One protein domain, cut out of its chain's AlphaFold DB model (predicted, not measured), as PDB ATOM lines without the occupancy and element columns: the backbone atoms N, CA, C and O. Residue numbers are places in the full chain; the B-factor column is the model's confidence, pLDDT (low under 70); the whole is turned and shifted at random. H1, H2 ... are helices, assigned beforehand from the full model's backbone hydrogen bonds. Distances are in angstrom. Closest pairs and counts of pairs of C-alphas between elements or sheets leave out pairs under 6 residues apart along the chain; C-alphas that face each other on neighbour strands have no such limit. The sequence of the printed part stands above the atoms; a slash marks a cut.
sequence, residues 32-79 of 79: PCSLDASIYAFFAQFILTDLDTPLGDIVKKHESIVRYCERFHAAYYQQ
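This is residues 32 to 79 of the 79 residues of the protein "GST_C_6 domain-containing protein" of Alteromonadaceae bacterium (UniProt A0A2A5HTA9). Two helices of 14 residues, H1 and H3, cross as an X near their middles, one over the other, and the short helix H2 sits across the last residues of H1. Two stretches stick out from this small helical body: the turn of residues 49 to 54, and the tail of residues 74 to 79, of which 74 to 76 belong to H3. The printed part has 48 residues with three named helices, in the order H1, H2, H3, and no named strand; the class is all helix. The whole is compact, with a radius of gyration of the C-alphas of 10.5 A, and the C-alphas span 28 by 23 by 16 A.

Begin with H1, residues 34 to 47, and look at Tyr 40. Its C-alpha is 5.9 A from that of Cys 69, the closest pair between H1 and H3, residues 63 to 76. H1 and H3 touch and run opposite ways at a steep tilt of 69 degrees, only just short of about perpendicular. Move on along H1 to residues 43 to 47, the part of it that touches H2, residues 54 to 60. Here the closest C-alphas are those of Phe 46 and Gly 56, 5.0 A apart; H1 and H2 run opposite ways at a steep tilt of 66 degrees. H2 and H3 only just touch, with 3 pairs of C-alphas within 8 A, and touch only at the corner by their link, H3 with residues 65 to 66 alone. Their closest C-alphas, of Lys 60 and Val 66, are 6.4 A apart, and their lines are about perpendicular at 73 degrees. In the backbones of H2 and H3 every O i to N i+4 pair is within hydrogen-bond range; in H1, 8 of 10 are.

Find C-alpha 34 at (15.100, -43.421, -40.890); from there H1 runs 19.5 A to C-alpha 47 at (10.597, -41.204, -21.996). H2 runs from Pro 54 to Lys 60, 10.0 A from first to last C-alpha. H3 begins at Glu 63 and runs 20.0 A to C-alpha 76 at (11.787, -31.768, -34.608).

The two C-alphas farthest apart are those of Pro 54 and Gln 79, 30.1 A. Without the stretches that stand free, the body has 36 residues and spans 26 by 15 by 13 A. The printed part has no cut and ends at residue 79, the chain's last residue. The link from H1 to H2 is short, with 6 residues, and the link from H2 to H3 is tight, with 2. The mean pLDDT of the printed part is 83.2; look at residues 78 to 79 for values under 70.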
ATOM      1  N   PRO A  32      19.858 -36.931 -39.055       71.50
ATOM      2  CA  PRO A  32      19.004 -38.040 -38.661       71.50
ATOM      3  C   PRO A  32      18.671 -38.913 -39.872       71.50
ATOM      4  O   PRO A  32      18.366 -38.414 -40.957       71.50
ATOM      5  N   CYS A  33      18.681 -40.229 -39.681       78.31
ATOM      6  CA  CYS A  33      18.222 -41.177 -40.692       78.31
ATOM      7  C   CYS A  33      16.898 -41.849 -40.288       78.31
ATOM      8  O   CYS A  33      16.381 -41.664 -39.187       78.31
ATOM      9  N   SER A  34      16.331 -42.666 -41.178       78.69
ATOM     10  CA  SER A  34      15.100 -43.421 -40.890       78.69
ATOM     11  C   SER A  34      15.234 -44.355 -39.679       78.69
ATOM     12  O   SER A  34      14.248 -44.614 -38.981       78.69
ATOM     13  N   LEU A  35      16.453 -44.824 -39.390       80.06
ATOM     14  CA  LEU A  35      16.752 -45.605 -38.193       80.06
ATOM     15  C   LEU A  35      16.626 -44.752 -36.924       80.06
ATOM     16  O   LEU A  35      16.007 -45.194 -35.962       80.06
ATOM     17  N   ASP A  36      17.152 -43.523 -36.941       80.94
ATOM     18  CA  ASP A  36      17.021 -42.575 -35.830       80.94
ATOM     19  C   ASP A  36      15.547 -42.281 -35.532       80.94
ATOM     20  O   ASP A  36      15.113 -42.393 -34.389       80.94
ATOM     21  N   ALA A  37      14.745 -42.017 -36.569       84.12
ATOM     22  CA  ALA A  37      13.312 -41.769 -36.415       84.12
ATOM     23  C   ALA A  37      12.566 -42.971 -35.809       84.12
ATOM     24  O   ALA A  37      11.739 -42.805 -34.913       84.12
ATOM     25  N   SER A  38      12.887 -44.190 -36.256       86.94
ATOM     26  CA  SER A  38      12.275 -45.420 -35.729       86.94
ATOM     27  C   SER A  38      12.591 -45.625 -34.250       86.94
ATOM     28  O   SER A  38      11.741 -46.059 -33.472       86.94
ATOM     29  N   ILE A  39      13.818 -45.307 -33.847       85.19
ATOM     30  CA  ILE A  39      14.287 -45.587 -32.495       85.19
ATOM     31  C   ILE A  39      13.884 -44.482 -31.528       85.19
ATOM     32  O   ILE A  39      13.455 -44.777 -30.412       85.19
ATOM     33  N   TYR A  40      13.892 -43.234 -31.988       87.25
ATOM     34  CA  TYR A  40      13.206 -42.151 -31.307       87.25
ATOM     35  C   TYR A  40      11.730 -42.502 -31.070       87.25
ATOM     36  O   TYR A  40      11.286 -42.432 -29.932       87.25
ATOM     37  N   ALA A  41      10.983 -42.960 -32.081       86.75
ATOM     38  CA  ALA A  41       9.569 -43.309 -31.912       86.75
ATOM     39  C   ALA A  41       9.345 -44.426 -30.876       86.75
ATOM     40  O   ALA A  41       8.350 -44.412 -30.151       86.75
ATOM     41  N   PHE A  42      10.274 -45.380 -30.778       87.19
ATOM     42  CA  PHE A  42      10.222 -46.436 -29.772       87.19
ATOM     43  C   PHE A  42      10.500 -45.902 -28.360       87.19
ATOM     44  O   PHE A  42       9.737 -46.173 -27.438       87.19
ATOM     45  N   PHE A  43      11.564 -45.115 -28.180       87.19
ATOM     46  CA  PHE A  43      11.957 -44.617 -26.859       87.19
ATOM     47  C   PHE A  43      11.119 -43.437 -26.366       87.19
ATOM     48  O   PHE A  43      10.877 -43.334 -25.164       87.19
ATOM     49  N   ALA A  44      10.615 -42.592 -27.262       88.69
ATOM     50  CA  ALA A  44       9.769 -41.448 -26.933       88.69
ATOM     51  C   ALA A  44       8.514 -41.874 -26.166       88.69
ATOM     52  O   ALA A  44       8.120 -41.197 -25.223       88.69
ATOM     53  N   GLN A  45       7.940 -43.036 -26.499       87.25
ATOM     54  CA  GLN A  45       6.799 -43.598 -25.773       87.25
ATOM     55  C   GLN A  45       7.113 -43.834 -24.294       87.25
ATOM     56  O   GLN A  45       6.255 -43.607 -23.454       87.25
ATOM     57  N   PHE A  46       8.336 -44.244 -23.958       87.88
ATOM     58  CA  PHE A  46       8.735 -44.524 -22.577       87.88
ATOM     59  C   PHE A  46       9.294 -43.300 -21.845       87.88
ATOM     60  O   PHE A  46       9.221 -43.239 -20.620       87.88
ATOM     61  N   ILE A  47       9.896 -42.358 -22.576       85.75
ATOM     62  CA  ILE A  47      10.597 -41.204 -21.996       85.75
ATOM     63  C   ILE A  47       9.670 -39.995 -21.856       85.75
ATOM     64  O   ILE A  47       9.709 -39.335 -20.825       85.75
ATOM     65  N   LEU A  48       8.844 -39.708 -22.866       85.50
ATOM     66  CA  LEU A  48       7.981 -38.520 -22.894       85.50
ATOM     67  C   LEU A  48       6.621 -38.744 -22.228       85.50
ATOM     68  O   LEU A  48       5.871 -37.790 -22.048       85.50
ATOM     69  N   THR A  49       6.277 -39.989 -21.898       83.50
ATOM     70  CA  THR A  49       5.031 -40.303 -21.196       83.50
ATOM     71  C   THR A  49       5.317 -40.767 -19.772       83.50
ATOM     72  O   THR A  49       6.321 -41.434 -19.499       83.50
ATOM     73  N   ASP A  50       4.390 -40.474 -18.862       79.88
ATOM     74  CA  ASP A  50       4.408 -40.969 -17.481       79.88
ATOM     75  C   ASP A  50       3.879 -42.409 -17.377       79.88
ATOM     76  O   ASP A  50       3.214 -42.790 -16.414       79.88
ATOM     77  N   LEU A  51       4.147 -43.232 -18.394       81.06
ATOM     78  CA  LEU A  51       3.764 -44.632 -18.373       81.06
ATOM     79  C   LEU A  51       4.753 -45.431 -17.518       81.06
ATOM     80  O   LEU A  51       5.909 -45.645 -17.894       81.06
ATOM     81  N   ASP A  52       4.262 -45.908 -16.380       81.19
ATOM     82  CA  ASP A  52       5.063 -46.643 -15.413       81.19
ATOM     83  C   ASP A  52       5.167 -48.121 -15.818       81.19
ATOM     84  O   ASP A  52       4.240 -48.920 -15.648       81.19
ATOM     85  N   THR A  53       6.287 -48.487 -16.448       84.44
ATOM     86  CA  THR A  53       6.572 -49.869 -16.855       84.44
ATOM     87  C   THR A  53       7.991 -50.267 -16.466       84.44
ATOM     88  O   THR A  53       8.908 -49.453 -16.592       84.44
ATOM     89  N   PRO A  54       8.233 -51.553 -16.137       84.25
ATOM     90  CA  PRO A  54       9.582 -52.040 -15.846       84.25
ATOM     91  C   PRO A  54      10.584 -51.791 -16.983       84.25
ATOM     92  O   PRO A  54      11.779 -51.646 -16.743       84.25
ATOM     93  N   LEU A  55      10.108 -51.749 -18.234       80.94
ATOM     94  CA  LEU A  55      10.939 -51.420 -19.390       80.94
ATOM     95  C   LEU A  55      11.262 -49.921 -19.446       80.94
ATOM     96  O   LEU A  55      12.411 -49.566 -19.699       80.94
ATOM     97  N   GLY A  56      10.280 -49.060 -19.166       83.62
ATOM     98  CA  GLY A  56      10.475 -47.614 -19.060       83.62
ATOM     99  C   GLY A  56      11.520 -47.249 -18.008       83.62
ATOM    100  O   GLY A  56      12.416 -46.463 -18.298       83.62
ATOM    101  N   ASP A  57      11.501 -47.906 -16.848       85.38
ATOM    102  CA  ASP A  57      12.510 -47.711 -15.799       85.38
ATOM    103  C   ASP A  57      13.924 -48.074 -16.250       85.38
ATOM    104  O   ASP A  57      14.894 -47.399 -15.902       85.38
ATOM    105  N   ILE A  58      14.066 -49.155 -17.021       84.88
ATOM    106  CA  ILE A  58      15.363 -49.564 -17.571       84.88
ATOM    107  C   ILE A  58      15.850 -48.515 -18.571       84.88
ATOM    108  O   ILE A  58      17.002 -48.097 -18.497       84.88
ATOM    109  N   VAL A  59      14.978 -48.051 -19.468       83.81
ATOM    110  CA  VAL A  59      15.317 -47.029 -20.471       83.81
ATOM    111  C   VAL A  59      15.694 -45.702 -19.807       83.81
ATOM    112  O   VAL A  59      16.730 -45.133 -20.147       83.81
ATOM    113  N   LYS A  60      14.918 -45.239 -18.817       84.38
ATOM    114  CA  LYS A  60      15.167 -43.989 -18.076       84.38
ATOM    115  C   LYS A  60      16.490 -44.010 -17.297       84.38
ATOM    116  O   LYS A  60      17.096 -42.962 -17.106       84.38
ATOM    117  N   LYS A  61      16.995 -45.189 -16.906       86.69
ATOM    118  CA  LYS A  61      18.330 -45.346 -16.286       86.69
ATOM    119  C   LYS A  61      19.493 -45.140 -17.263       86.69
ATOM    120  O   LYS A  61      20.630 -44.975 -16.822       86.69
ATOM    121  N   HIS A  62      19.249 -45.155 -18.572       84.50
ATOM    122  CA  HIS A  62      20.276 -44.940 -19.588       84.50
ATOM    123  C   HIS A  62      20.284 -43.480 -20.059       84.50
ATOM    124  O   HIS A  62      19.665 -43.132 -21.065       84.50
ATOM    125  N   GLU A  63      21.046 -42.627 -19.366       82.31
ATOM    126  CA  GLU A  63      21.119 -41.182 -19.655       82.31
ATOM    127  C   GLU A  63      21.463 -40.847 -21.115       82.31
ATOM    128  O   GLU A  63      20.989 -39.844 -21.644       82.31
ATOM    129  N   SER A  64      22.275 -41.665 -21.793       80.25
ATOM    130  CA  SER A  64      22.622 -41.448 -23.203       80.25
ATOM    131  C   SER A  64      21.399 -41.510 -24.124       80.25
ATOM    132  O   SER A  64      21.297 -40.706 -25.051       80.25
ATOM    133  N   ILE A  65      20.466 -42.428 -23.848       80.94
ATOM    134  CA  ILE A  65      19.214 -42.579 -24.598       80.94
ATOM    135  C   ILE A  65      18.268 -41.433 -24.258       80.94
ATOM    136  O   ILE A  65      17.696 -40.838 -25.169       80.94
ATOM    137  N   VAL A  66      18.150 -41.079 -22.974       85.38
ATOM    138  CA  VAL A  66      17.314 -39.952 -22.531       85.38
ATOM    139  C   VAL A  66      17.748 -38.659 -23.219       85.38
ATOM    140  O   VAL A  66      16.956 -38.056 -23.939       85.38
ATOM    141  N   ARG A  67      19.039 -38.313 -23.140       84.19
ATOM    142  CA  ARG A  67      19.592 -37.119 -23.800       84.19
ATOM    143  C   ARG A  67      19.435 -37.160 -25.318       84.19
ATOM    144  O   ARG A  67      19.298 -36.115 -25.943       84.19
ATOM    145  N   TYR A  68      19.524 -38.334 -25.944       84.19
ATOM    146  CA  TYR A  68      19.268 -38.470 -27.379       84.19
ATOM    147  C   TYR A  68      17.807 -38.159 -27.716       84.19
ATOM    148  O   TYR A  68      17.552 -37.345 -28.602       84.19
ATOM    149  N   CYS A  69      16.866 -38.755 -26.980       87.62
ATOM    150  CA  CYS A  69      15.437 -38.542 -27.182       87.62
ATOM    151  C   CYS A  69      15.049 -37.078 -26.961       87.62
ATOM    152  O   CYS A  69      14.320 -36.525 -27.778       87.62
ATOM    153  N   GLU A  70      15.582 -36.433 -25.921       86.69
ATOM    154  CA  GLU A  70      15.361 -35.008 -25.642       86.69
ATOM    155  C   GLU A  70      15.880 -34.110 -26.769       86.69
ATOM    156  O   GLU A  70      15.148 -33.242 -27.238       86.69
ATOM    157  N   ARG A  71      17.108 -34.335 -27.267       85.50
ATOM    158  CA  ARG A  71      17.655 -33.570 -28.405       85.50
ATOM    159  C   ARG A  71      16.814 -33.744 -29.664       85.50
ATOM    160  O   ARG A  71      16.542 -32.767 -30.354       85.50
ATOM    161  N   PHE A  72      16.422 -34.980 -29.968       86.38
ATOM    162  CA  PHE A  72      15.625 -35.289 -31.154       86.38
ATOM    163  C   PHE A  72      14.225 -34.669 -31.052       86.38
ATOM    164  O   PHE A  72      13.744 -34.061 -32.006       86.38
ATOM    165  N   HIS A  73      13.593 -34.759 -29.879       88.44
ATOM    166  CA  HIS A  73      12.307 -34.122 -29.611       88.44
ATOM    167  C   HIS A  73      12.403 -32.599 -29.748       88.44
ATOM    168  O   HIS A  73      11.592 -31.990 -30.441       88.44
ATOM    169  N   ALA A  74      13.435 -31.987 -29.162       87.56
ATOM    170  CA  ALA A  74      13.632 -30.545 -29.227       87.56
ATOM    171  C   ALA A  74      13.882 -30.036 -30.658       87.56
ATOM    172  O   ALA A  74      13.401 -28.972 -31.030       87.56
ATOM    173  N   ALA A  75      14.609 -30.801 -31.476       85.88
ATOM    174  CA  ALA A  75      14.940 -30.409 -32.843       85.88
ATOM    175  C   ALA A  75      13.759 -30.503 -33.826       85.88
ATOM    176  O   ALA A  75      13.729 -29.743 -34.794       85.88
ATOM    177  N   TYR A  76      12.812 -31.425 -33.607       85.81
ATOM    178  CA  TYR A  76      11.787 -31.768 -34.608       85.81
ATOM    179  C   TYR A  76      10.334 -31.661 -34.127       85.81
ATOM    180  O   TYR A  76       9.433 -31.719 -34.959       85.81
ATOM    181  N   TYR A  77      10.090 -31.532 -32.820       84.06
ATOM    182  CA  TYR A  77       8.747 -31.623 -32.232       84.06
ATOM    183  C   TYR A  77       8.432 -30.534 -31.186       84.06
ATOM    184  O   TYR A  77       7.376 -30.598 -30.562       84.06
ATOM    185  N   GLN A  78       9.292 -29.521 -30.994       68.81
ATOM    186  CA  GLN A  78       8.920 -28.307 -30.249       68.81
ATOM    187  C   GLN A  78       8.000 -27.432 -31.114       68.81
ATOM    188  O   GLN A  78       8.486 -26.646 -31.928       68.81
ATOM    189  N   GLN A  79       6.684 -27.562 -30.939       51.47
ATOM    190  CA  GLN A  79       5.672 -26.672 -31.520       51.47
ATOM    191  C   GLN A  79       4.500 -26.480 -30.566       51.47
ATOM    192  O   GLN A  79       4.096 -27.475 -29.924       51.47
TER     193      GLN A  79